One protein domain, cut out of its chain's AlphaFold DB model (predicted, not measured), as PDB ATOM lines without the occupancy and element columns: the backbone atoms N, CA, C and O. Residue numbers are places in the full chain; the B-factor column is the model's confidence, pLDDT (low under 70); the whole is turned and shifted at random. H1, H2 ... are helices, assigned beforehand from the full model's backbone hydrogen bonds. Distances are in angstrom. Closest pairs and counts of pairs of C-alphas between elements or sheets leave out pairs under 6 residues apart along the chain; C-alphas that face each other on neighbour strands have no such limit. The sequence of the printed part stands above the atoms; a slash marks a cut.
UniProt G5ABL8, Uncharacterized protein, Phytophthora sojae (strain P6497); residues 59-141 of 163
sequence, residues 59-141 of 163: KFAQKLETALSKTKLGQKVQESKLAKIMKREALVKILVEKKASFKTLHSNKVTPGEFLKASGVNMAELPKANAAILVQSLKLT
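Overview. This is residues 59 to 141 of the 163 residues of an uncharacterized protein of Phytophthora sojae (strain P6497) (UniProt G5ABL8). Going along the printed part, you meet a long helix, H2, with H1 turned off it at its beginning to make an L-shaped corner; near its other end the short helix H4 crosses it, and the short helix H3 is close by. From H4 a long link leads away to H5, which sticks out and touches no other helix, and the whole is open, with few contacts between helices. There are 83 residues printed, with five named helices in the order H1, H2, H3, H4, H5 and no named strand; the class is all helix. The whole is extended, with a radius of gyration of the C-alphas of 19.0 A, and elongated, its C-alphas spanning 58 by 34 by 23 A.

Arrangement. Start with H1, residues 59 to 69, and H2, residues 72 to 97. They touch only at the corner by their link, where the closest C-alphas, those of Leu 68 and Gly 74, are 5.0 A apart. Their lines are about perpendicular, at 89 degrees. Next look at H3, residues 102 to 107, which is close to H2 but not clearly touching it; the closest C-alphas, those of Leu 95 and Leu 105, are 7.2 A apart. H2 and H3 run opposite ways at a shallow tilt of 24 degrees. Then find H4, residues 112 to 118, which touches H2 at residues 89 to 96 alone. Their closest C-alphas, those of Lys 93 and Ala 118, are 5.2 A apart, and their lines are about perpendicular, at 87 degrees. H3 and H4 are apart. H5, residues 131 to 141, is apart from H1, H2, H3 and H4. In H1, H2, H3, H4 and H5, every backbone O i to N i+4 pair is within hydrogen-bond range.

Along the chain. Find C-alpha 59 at (59.419, 16.458, 25.654); from there H1 runs 15.1 A to C-alpha 69. H2 begins with C-alpha 72 at (64.363, -1.340, 37.841) and runs 37.2 A to C-alpha 97 at (99.191, 3.557, 25.608). H3 measures 8.5 A from C-alpha 102 to C-alpha 107, and H4 measures 9.8 A from C-alpha 112 to C-alpha 118. H5 runs 15.9 A from C-alpha 131 to C-alpha 141 at (102.430, 21.356, 0.534).

Size, cuts and confidence. The C-alphas of Lys 72 and Leu 140 are the two farthest apart, at 59.1 A. The printed part has no cut. The links H1 to H2, H2 to H3 and H3 to H4 are tight, and the link H4 to H5, residues 119 to 130, is long. Residues 59 to 64, 79 to 87 and 127 to 141 stand free. The mean pLDDT of the printed part is 74.3; look for values under 70 at residues 59 to 61, 64 to 70, 72 to 73 and 122 to 141.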
ATOM      1  N   LYS A  59      59.849  16.329  24.252       69.62
ATOM      2  CA  LYS A  59      59.419  16.458  25.654       69.62
ATOM      3  C   LYS A  59      58.750  15.181  26.158       69.62
ATOM      4  O   LYS A  59      58.966  14.778  27.302       69.62
ATOM      5  N   PHE A  60      57.951  14.529  25.316       68.94
ATOM      6  CA  PHE A  60      57.319  13.256  25.647       68.94
ATOM      7  C   PHE A  60      58.357  12.138  25.772       68.94
ATOM      8  O   PHE A  60      58.337  11.410  26.761       68.94
ATOM      9  N   ALA A  61      59.322  12.062  24.851       68.88
ATOM     10  CA  ALA A  61      60.442  11.128  24.931       68.88
ATOM     11  C   ALA A  61      61.270  11.339  26.207       68.88
ATOM     12  O   ALA A  61      61.567  10.370  26.897       68.88
ATOM     13  N   GLN A  62      61.557  12.587  26.591       72.75
ATOM     14  CA  GLN A  62      62.243  12.891  27.852       72.75
ATOM     15  C   GLN A  62      61.433  12.460  29.084       72.75
ATOM     16  O   GLN A  62      61.997  11.904  30.031       72.75
ATOM     17  N   LYS A  63      60.109  12.670  29.088       74.50
ATOM     18  CA  LYS A  63      59.214  12.193  30.160       74.50
ATOM     19  C   LYS A  63      59.152  10.664  30.220       74.50
ATOM     20  O   LYS A  63      59.136  10.096  31.308       74.50
ATOM     21  N   LEU A  64      59.170   9.994  29.070       69.38
ATOM     22  CA  LEU A  64      59.214   8.535  28.971       69.38
ATOM     23  C   LEU A  64      60.557   7.981  29.441       69.38
ATOM     24  O   LEU A  64      60.577   7.036  30.221       69.38
ATOM     25  N   GLU A  65      61.674   8.584  29.036       67.44
ATOM     26  CA  GLU A  65      63.007   8.196  29.497       67.44
ATOM     27  C   GLU A  65      63.154   8.387  31.005       67.44
ATOM     28  O   GLU A  65      63.668   7.495  31.678       67.44
ATOM     29  N   THR A  66      62.650   9.497  31.554       69.44
ATOM     30  CA  THR A  66      62.673   9.755  33.004       69.44
ATOM     31  C   THR A  66      61.710   8.863  33.790       69.44
ATOM     32  O   THR A  66      62.009   8.479  34.924       69.44
ATOM     33  N   ALA A  67      60.565   8.491  33.217       67.62
ATOM     34  CA  ALA A  67      59.661   7.511  33.816       67.62
ATOM     35  C   ALA A  67      60.269   6.100  33.783       67.62
ATOM     36  O   ALA A  67      60.257   5.393  34.790       67.62
ATOM     37  N   LEU A  68      60.877   5.714  32.659       63.47
ATOM     38  CA  LEU A  68      61.543   4.426  32.490       63.47
ATOM     39  C   LEU A  68      62.794   4.323  33.361       63.47
ATOM     40  O   LEU A  68      63.010   3.264  33.946       63.47
ATOM     41  N   SER A  69      63.574   5.393  33.534       63.22
ATOM     42  CA  SER A  69      64.758   5.394  34.406       63.22
ATOM     43  C   SER A  69      64.427   5.175  35.883       63.22
ATOM     44  O   SER A  69      65.269   4.673  36.618       63.22
ATOM     45  N   LYS A  70      63.200   5.498  36.318       69.62
ATOM     46  CA  LYS A  70      62.708   5.198  37.677       69.62
ATOM     47  C   LYS A  70      62.322   3.727  37.861       69.62
ATOM     48  O   LYS A  70      62.097   3.285  38.985       69.62
ATOM     49  N   THR A  71      62.235   2.954  36.779       74.12
ATOM     50  CA  THR A  71      61.968   1.514  36.851       74.12
ATOM     51  C   THR A  71      63.272   0.732  37.010       74.12
ATOM     52  O   THR A  71      64.305   1.090  36.444       74.12
ATOM     53  N   LYS A  72      63.218  -0.415  37.705       67.81
ATOM     54  CA  LYS A  72      64.363  -1.340  37.841       67.81
ATOM     55  C   LYS A  72      64.932  -1.785  36.485       67.81
ATOM     56  O   LYS A  72      66.112  -2.111  36.381       67.81
ATOM     57  N   LEU A  73      64.103  -1.797  35.437       69.81
ATOM     58  CA  LEU A  73      64.520  -2.121  34.075       69.81
ATOM     59  C   LEU A  73      65.301  -0.969  33.431       69.81
ATOM     60  O   LEU A  73      66.358  -1.211  32.853       69.81
ATOM     61  N   GLY A  74      64.832   0.274  33.562       70.19
ATOM     62  CA  GLY A  74      65.543   1.442  33.038       70.19
ATOM     63  C   GLY A  74      66.862   1.703  33.756       70.19
ATOM     64  O   GLY A  74      67.849   2.010  33.092       70.19
ATOM     65  N   GLN A  75      66.922   1.466  35.068       74.38
ATOM     66  CA  GLN A  75      68.171   1.522  35.831       74.38
ATOM     67  C   GLN A  75      69.186   0.489  35.311       74.38
ATOM     68  O   GLN A  75      70.314   0.839  34.973       74.38
ATOM     69  N   LYS A  76      68.755  -0.759  35.090       74.56
ATOM     70  CA  LYS A  76      69.606  -1.812  34.514       74.56
ATOM     71  C   LYS A  76      70.051  -1.507  33.078       74.56
ATOM     72  O   LYS A  76      71.168  -1.841  32.678       74.56
ATOM     73  N   VAL A  77      69.198  -0.861  32.280       74.88
ATOM     74  CA  VAL A  77      69.562  -0.395  30.933       74.88
ATOM     75  C   VAL A  77      70.609   0.716  31.016       74.88
ATOM     76  O   VAL A  77      71.594   0.656  30.278       74.88
ATOM     77  N   GLN A  78      70.454   1.685  31.919       77.94
ATOM     78  CA  GLN A  78      71.447   2.739  32.142       77.94
ATOM     79  C   GLN A  78      72.788   2.170  32.622       77.94
ATOM     80  O   GLN A  78      73.817   2.481  32.024       77.94
ATOM     81  N   GLU A  79      72.785   1.259  33.593       78.88
ATOM     82  CA  GLU A  79      73.984   0.539  34.046       78.88
ATOM     83  C   GLU A  79      74.669  -0.203  32.892       78.88
ATOM     84  O   GLU A  79      75.888  -0.140  32.736       78.88
ATOM     85  N   SER A  80      73.894  -0.855  32.019       76.31
ATOM     86  CA  SER A  80      74.451  -1.550  30.854       76.31
ATOM     87  C   SER A  80      75.075  -0.593  29.831       76.31
ATOM     88  O   SER A  80      76.095  -0.925  29.217       76.31
ATOM     89  N   LYS A  81      74.493   0.601  29.648       81.06
ATOM     90  CA  LYS A  81      75.042   1.655  28.785       81.06
ATOM     91  C   LYS A  81      76.344   2.198  29.377       81.06
ATOM     92  O   LYS A  81      77.341   2.259  28.662       81.06
ATOM     93  N   LEU A  82      76.364   2.495  30.675       81.38
ATOM     94  CA  LEU A  82      77.563   2.946  31.387       81.38
ATOM     95  C   LEU A  82      78.682   1.904  31.322       81.38
ATOM     96  O   LEU A  82      79.801   2.234  30.939       81.38
ATOM     97  N   ALA A  83      78.378   0.627  31.563       82.31
ATOM     98  CA  ALA A  83      79.361  -0.450  31.464       82.31
ATOM     99  C   ALA A  83      79.972  -0.565  30.055       82.31
ATOM    100  O   ALA A  83      81.163  -0.846  29.913       82.31
ATOM    101  N   LYS A  84      79.180  -0.337  28.998       84.69
ATOM    102  CA  LYS A  84      79.689  -0.293  27.616       84.69
ATOM    103  C   LYS A  84      80.604   0.909  27.384       84.69
ATOM    104  O   LYS A  84      81.639   0.745  26.741       84.69
ATOM    105  N   ILE A  85      80.245   2.079  27.910       85.06
ATOM    106  CA  ILE A  85      81.064   3.293  27.808       85.06
ATOM    107  C   ILE A  85      82.404   3.080  28.518       85.06
ATOM    108  O   ILE A  85      83.441   3.254  27.889       85.06
ATOM    109  N   MET A  86      82.401   2.583  29.759       84.88
ATOM    110  CA  MET A  86      83.632   2.324  30.519       84.88
ATOM    111  C   MET A  86      84.545   1.310  29.822       84.88
ATOM    112  O   MET A  86      85.756   1.507  29.739       84.88
ATOM    113  N   LYS A  87      83.973   0.237  29.259       87.06
ATOM    114  CA  LYS A  87      84.738  -0.740  28.467       87.06
ATOM    115  C   LYS A  87      85.371  -0.106  27.233       87.06
ATOM    116  O   LYS A  87      86.504  -0.440  26.897       87.06
ATOM    117  N   ARG A  88      84.650   0.796  26.560       88.12
ATOM    118  CA  ARG A  88      85.168   1.517  25.396       88.12
ATOM    119  C   ARG A  88      86.284   2.476  25.792       88.12
ATOM    120  O   ARG A  88      87.324   2.459  25.148       88.12
ATOM    121  N   GLU A  89      86.109   3.246  26.860       87.19
ATOM    122  CA  GLU A  89      87.145   4.155  27.363       87.19
ATOM    123  C   GLU A  89      88.424   3.395  27.743       87.19
ATOM    124  O   GLU A  89      89.516   3.800  27.348       87.19
ATOM    125  N   ALA A  90      88.295   2.244  28.410       88.50
ATOM    126  CA  ALA A  90      89.432   1.380  28.719       88.50
ATOM    127  C   ALA A  90      90.129   0.851  27.452       88.50
ATOM    128  O   ALA A  90      91.356   0.877  27.366       88.50
ATOM    129  N   LEU A  91      89.362   0.415  26.445       88.62
ATOM    130  CA  LEU A  91      89.911  -0.045  25.166       88.62
ATOM    131  C   LEU A  91      90.692   1.057  24.447       88.62
ATOM    132  O   LEU A  91      91.814   0.823  24.003       88.62
ATOM    133  N   VAL A  92      90.115   2.256  24.350       87.94
ATOM    134  CA  VAL A  92      90.765   3.399  23.699       87.94
ATOM    135  C   VAL A  92      92.045   3.770  24.443       87.94
ATOM    136  O   VAL A  92      93.076   3.958  23.804       87.94
ATOM    137  N   LYS A  93      92.021   3.791  25.781       90.06
ATOM    138  CA  LYS A  93      93.212   4.067  26.593       90.06
ATOM    139  C   LYS A  93      94.338   3.066  26.321       90.06
ATOM    140  O   LYS A  93      95.458   3.483  26.047       90.06
ATOM    141  N   ILE A  94      94.028   1.769  26.280       90.88
ATOM    142  CA  ILE A  94      95.008   0.718  25.956       90.88
ATOM    143  C   ILE A  94      95.587   0.912  24.548       90.88
ATOM    144  O   ILE A  94      96.786   0.728  24.341       90.88
ATOM    145  N   LEU A  95      94.755   1.265  23.565       89.44
ATOM    146  CA  LEU A  95      95.214   1.506  22.194       89.44
ATOM    147  C   LEU A  95      96.161   2.711  22.112       89.44
ATOM    148  O   LEU A  95      97.149   2.657  21.379       89.44
ATOM    149  N   VAL A  96      95.886   3.767  22.879       88.44
ATOM    150  CA  VAL A  96      96.746   4.956  22.961       88.44
ATOM    151  C   VAL A  96      98.058   4.639  23.683       88.44
ATOM    152  O   VAL A  96      99.125   4.932  23.147       88.44
ATOM    153  N   GLU A  97      98.005   3.971  24.838       89.00
ATOM    154  CA  GLU A  97      99.191   3.557  25.608       89.00
ATOM    155  C   GLU A  97     100.121   2.655  24.784       89.00
ATOM    156  O   GLU A  97     101.340   2.830  24.791       89.00
ATOM    157  N   LYS A  98      99.551   1.733  24.001       90.75
ATOM    158  CA  LYS A  98     100.304   0.844  23.103       90.75
ATOM    159  C   LYS A  98     100.771   1.513  21.807       90.75
ATOM    160  O   LYS A  98     101.324   0.822  20.954       90.75
ATOM    161  N   LYS A  99     100.539   2.821  21.630       86.19
ATOM    162  CA  LYS A  99     100.855   3.576  20.402       86.19
ATOM    163  C   LYS A  99     100.346   2.858  19.146       86.19
ATOM    164  O   LYS A  99     101.076   2.684  18.170       86.19
ATOM    165  N   ALA A 100      99.097   2.391  19.193       87.62
ATOM    166  CA  ALA A 100      98.490   1.661  18.090       87.62
ATOM    167  C   ALA A 100      98.528   2.490  16.796       87.62
ATOM    168  O   ALA A 100      98.317   3.702  16.803       87.62
ATOM    169  N   SER A 101      98.780   1.826  15.666       88.94
ATOM    170  CA  SER A 101      98.814   2.494  14.364       88.94
ATOM    171  C   SER A 101      97.444   3.076  13.996       88.94
ATOM    172  O   SER A 101      96.398   2.578  14.425       88.94
ATOM    173  N   PHE A 102      97.431   4.095  13.130       85.69
ATOM    174  CA  PHE A 102      96.194   4.717  12.637       85.69
ATOM    175  C   PHE A 102      95.204   3.708  12.042       85.69
ATOM    176  O   PHE A 102      93.999   3.843  12.236       85.69
ATOM    177  N   LYS A 103      95.701   2.654  11.378       90.25
ATOM    178  CA  LYS A 103      94.866   1.569  10.845       90.25
ATOM    179  C   LYS A 103      94.094   0.854  11.959       90.25
ATOM    180  O   LYS A 103      92.902   0.602  11.806       90.25
ATOM    181  N   THR A 104      94.760   0.564  13.075       88.75
ATOM    182  CA  THR A 104      94.167  -0.112  14.238       88.75
ATOM    183  C   THR A 104      93.213   0.801  15.009       88.75
ATOM    184  O   THR A 104      92.193   0.344  15.518       88.75
ATOM    185  N   LEU A 105      93.496   2.102  15.080       88.81
ATOM    186  CA  LEU A 105      92.572   3.075  15.673       88.81
ATOM    187  C   LEU A 105      91.296   3.217  14.831       88.81
ATOM    188  O   LEU A 105      90.185   3.187  15.363       88.81
ATOM    189  N   HIS A 106      91.450   3.291  13.508       86.75
ATOM    190  CA  HIS A 106      90.330   3.397  12.579       86.75
ATOM    191  C   HIS A 106      89.466   2.127  12.564       86.75
ATOM    192  O   HIS A 106      88.239   2.222  12.592       86.75
ATOM    193  N   SER A 107      90.070   0.933  12.585       90.25
ATOM    194  CA  SER A 107      89.312  -0.327  12.640       90.25
ATOM    195  C   SER A 107      88.478  -0.456  13.918       90.25
ATOM    196  O   SER A 107      87.370  -0.989  13.875       90.25
ATOM    197  N   ASN A 108      88.964   0.097  15.032       89.12
ATOM    198  CA  ASN A 108      88.238   0.169  16.302       89.12
ATOM    199  C   ASN A 108      87.269   1.362  16.396       89.12
ATOM    200  O   ASN A 108      86.664   1.572  17.447       89.12
ATOM    201  N   LYS A 109      87.092   2.129  15.309       90.00
ATOM    202  CA  LYS A 109      86.211   3.308  15.239       90.00
ATOM    203  C   LYS A 109      86.483   4.311  16.367       90.00
ATOM    204  O   LYS A 109      85.555   4.885  16.943       90.00
ATOM    205  N   VAL A 110      87.758   4.495  16.705       87.38
ATOM    206  CA  VAL A 110      88.175   5.499  17.686       87.38
ATOM    207  C   VAL A 110      87.991   6.873  17.054       87.38
ATOM    208  O   VAL A 110      88.568   7.167  16.007       87.38
ATOM    209  N   THR A 111      87.161   7.713  17.669       85.81
ATOM    210  CA  THR A 111      86.964   9.088  17.198       85.81
ATOM    211  C   THR A 111      88.145   9.970  17.621       85.81
ATOM    212  O   THR A 111      88.785   9.691  18.639       85.81
ATOM    213  N   PRO A 112      88.443  11.069  16.901       81.38
ATOM    214  CA  PRO A 112      89.519  11.982  17.292       81.38
ATOM    215  C   PRO A 112      89.353  12.525  18.719       81.38
ATOM    216  O   PRO A 112      90.326  12.623  19.456       81.38
ATOM    217  N   GLY A 113      88.115  12.809  19.139       81.94
ATOM    218  CA  GLY A 113      87.820  13.248  20.506       81.94
ATOM    219  C   GLY A 113      88.104  12.177  21.564       81.94
ATOM    220  O   GLY A 113      88.664  12.492  22.610       81.94
ATOM    221  N   GLU A 114      87.782  10.908  21.286       82.44
ATOM    222  CA  GLU A 114      88.116   9.778  22.170       82.44
ATOM    223  C   GLU A 114      89.634   9.592  22.295       82.44
ATOM    224  O   GLU A 114      90.138   9.392  23.400       82.44
ATOM    225  N   PHE A 115      90.365   9.704  21.182       84.38
ATOM    226  CA  PHE A 115      91.825   9.620  21.169       84.38
ATOM    227  C   PHE A 115      92.466  10.747  21.989       84.38
ATOM    228  O   PHE A 115      93.310  10.478  22.840       84.38
ATOM    229  N   LEU A 116      92.025  11.992  21.782       83.88
ATOM    230  CA  LEU A 116      92.554  13.161  22.493       83.88
ATOM    231  C   LEU A 116      92.292  13.064  23.999       83.88
ATOM    232  O   LEU A 116      93.233  13.177  24.790       83.88
ATOM    233  N   LYS A 117      91.057  12.719  24.387       83.50
ATOM    234  CA  LYS A 117      90.682  12.477  25.788       83.50
ATOM    235  C   LYS A 117      91.549  11.384  26.423       83.50
ATOM    236  O   LYS A 117      92.018  11.551  27.544       83.50
ATOM    237  N   ALA A 118      91.790  10.279  25.715       83.62
ATOM    238  CA  ALA A 118      92.618   9.179  26.211       83.62
ATOM    239  C   ALA A 118      94.120   9.511  26.254       83.62
ATOM    240  O   ALA A 118      94.830   8.988  27.108       83.62
ATOM    241  N   SER A 119      94.597  10.399  25.378       81.38
ATOM    242  CA  SER A 119      95.980  10.897  25.387       81.38
ATOM    243  C   SER A 119      96.268  11.923  26.491       81.38
ATOM    244  O   SER A 119      97.405  12.365  26.624       81.38
ATOM    245  N   GLY A 120      95.259  12.294  27.287       79.12
ATOM    246  CA  GLY A 120      95.384  13.291  28.351       79.12
ATOM    247  C   GLY A 120      95.356  14.736  27.851       79.12
ATOM    248  O   GLY A 120      95.628  15.650  28.622       79.12
ATOM    249  N   VAL A 121      95.013  14.957  26.578       73.31
ATOM    250  CA  VAL A 121      94.877  16.295  26.002       73.31
ATOM    251  C   VAL A 121      93.458  16.793  26.257       73.31
ATOM    252  O   VAL A 121      92.487  16.286  25.686       73.31
ATOM    253  N   ASN A 122      93.327  17.803  27.116       64.06
ATOM    254  CA  ASN A 122      92.055  18.474  27.343       64.06
ATOM    255  C   ASN A 122      91.654  19.264  26.094       64.06
ATOM    256  O   ASN A 122      92.337  20.196  25.678       64.06
ATOM    257  N   MET A 123      90.490  18.943  25.524       61.62
ATOM    258  CA  MET A 123      89.937  19.665  24.365       61.62
ATOM    259  C   MET A 123      89.703  21.160  24.652       61.62
ATOM    260  O   MET A 123      89.636  21.952  23.720       61.62
ATOM    261  N   ALA A 124      89.584  21.541  25.930       62.59
ATOM    262  CA  ALA A 124      89.465  22.926  26.384       62.59
ATOM    263  C   ALA A 124      90.809  23.680  26.429       62.59
ATOM    264  O   ALA A 124      90.822  24.906  26.364       62.59
ATOM    265  N   GLU A 125      91.920  22.949  26.544       59.09
ATOM    266  CA  GLU A 125      93.286  23.486  26.590       59.09
ATOM    267  C   GLU A 125      93.959  23.466  25.221       59.09
ATOM    268  O   GLU A 125      94.973  24.136  25.020       59.09
ATOM    269  N   LEU A 126      93.389  22.732  24.256       61.72
ATOM    270  CA  LEU A 126      93.757  22.920  22.868       61.72
ATOM    271  C   LEU A 126      93.536  24.397  22.555       61.72
ATOM    272  O   LEU A 126      92.406  24.884  22.697       61.72
ATOM    273  N   PRO A 127      94.584  25.131  22.135       60.16
ATOM    274  CA  PRO A 127      94.358  26.466  21.636       60.16
ATOM    275  C   PRO A 127      93.272  26.332  20.568       60.16
ATOM    276  O   PRO A 127      93.253  25.350  19.817       60.16
ATOM    277  N   LYS A 128      92.365  27.310  20.477       53.97
ATOM    278  CA  LYS A 128      91.473  27.495  19.318       53.97
ATOM    279  C   LYS A 128      92.311  27.805  18.060       53.97
ATOM    280  O   LYS A 128      92.010  28.726  17.311       53.97
ATOM    281  N   ALA A 129      93.425  27.100  17.872       46.94
ATOM    282  CA  ALA A 129      94.451  27.283  16.885       46.94
ATOM    283  C   ALA A 129      93.886  26.806  15.561       46.94
ATOM    284  O   ALA A 129      94.087  25.685  15.103       46.94
ATOM    285  N   ASN A 130      93.196  27.759  14.951       50.25
ATOM    286  CA  ASN A 130      93.428  28.126  13.580       50.25
ATOM    287  C   ASN A 130      93.192  26.979  12.604       50.25
ATOM    288  O   ASN A 130      94.120  26.441  12.000       50.25
ATOM    289  N   ALA A 131      91.913  26.781  12.283       44.97
ATOM    290  CA  ALA A 131      91.526  26.323  10.951       44.97
ATOM    291  C   ALA A 131      92.324  27.056   9.837       44.97
ATOM    292  O   ALA A 131      92.613  26.475   8.797       44.97
ATOM    293  N   ALA A 132      92.783  28.291  10.086       49.22
ATOM    294  CA  ALA A 132      93.681  29.046   9.214       49.22
ATOM    295  C   ALA A 132      95.105  28.456   9.050       49.22
ATOM    296  O   ALA A 132      95.647  28.524   7.948       49.22
ATOM    297  N   ILE A 133      95.708  27.847  10.082       52.34
ATOM    298  CA  ILE A 133      97.075  27.288   9.992       52.34
ATOM    299  C   ILE A 133      97.065  25.966   9.212       52.34
ATOM    300  O   ILE A 133      97.947  25.735   8.385       52.34
ATOM    301  N   LEU A 134      96.035  25.130   9.395       47.22
ATOM    302  CA  LEU A 134      95.881  23.884   8.629       47.22
ATOM    303  C   LEU A 134      95.598  24.143   7.138       47.22
ATOM    304  O   LEU A 134      96.091  23.415   6.277       47.22
ATOM    305  N   VAL A 135      94.870  25.213   6.804       54.44
ATOM    306  CA  VAL A 135      94.660  25.624   5.402       54.44
ATOM    307  C   VAL A 135      95.954  26.157   4.771       54.44
ATOM    308  O   VAL A 135      96.214  25.893   3.595       54.44
ATOM    309  N   GLN A 136      96.794  26.871   5.527       48.69
ATOM    310  CA  GLN A 136      98.084  27.358   5.023       48.69
ATOM    311  C   GLN A 136      99.097  26.226   4.807       48.69
ATOM    312  O   GLN A 136      99.763  26.207   3.770       48.69
ATOM    313  N   SER A 137      99.174  25.241   5.708       50.88
ATOM    314  CA  SER A 137     100.088  24.100   5.547       50.88
ATOM    315  C   SER A 137      99.686  23.171   4.389       50.88
ATOM    316  O   SER A 137     100.559  22.660   3.682       50.88
ATOM    317  N   LEU A 138      98.386  23.027   4.098       50.59
ATOM    318  CA  LEU A 138      97.882  22.319   2.907       50.59
ATOM    319  C   LEU A 138      98.134  23.084   1.591       50.59
ATOM    320  O   LEU A 138      98.442  22.480   0.558       50.59
ATOM    321  N   LYS A 139      98.061  24.422   1.603       52.91
ATOM    322  CA  LYS A 139      98.404  25.249   0.428       52.91
ATOM    323  C   LYS A 139      99.907  25.235   0.123       52.91
ATOM    324  O   LYS A 139     100.287  25.148  -1.041       52.91
ATOM    325  N   LEU A 140     100.762  25.251   1.144       51.66
ATOM    326  CA  LEU A 140     102.221  25.188   0.971       51.66
ATOM    327  C   LEU A 140     102.698  23.808   0.489       51.66
ATOM    328  O   LEU A 140     103.572  23.718  -0.375       51.66
ATOM    329  N   THR A 141     102.090  22.723   0.974       50.59
ATOM    330  CA  THR A 141     102.430  21.356   0.534       50.59
ATOM    331  C   THR A 141     101.949  21.057  -0.888       50.59
ATOM    332  O   THR A 141     102.691  20.451  -1.663       50.59
TER     333      THR A 141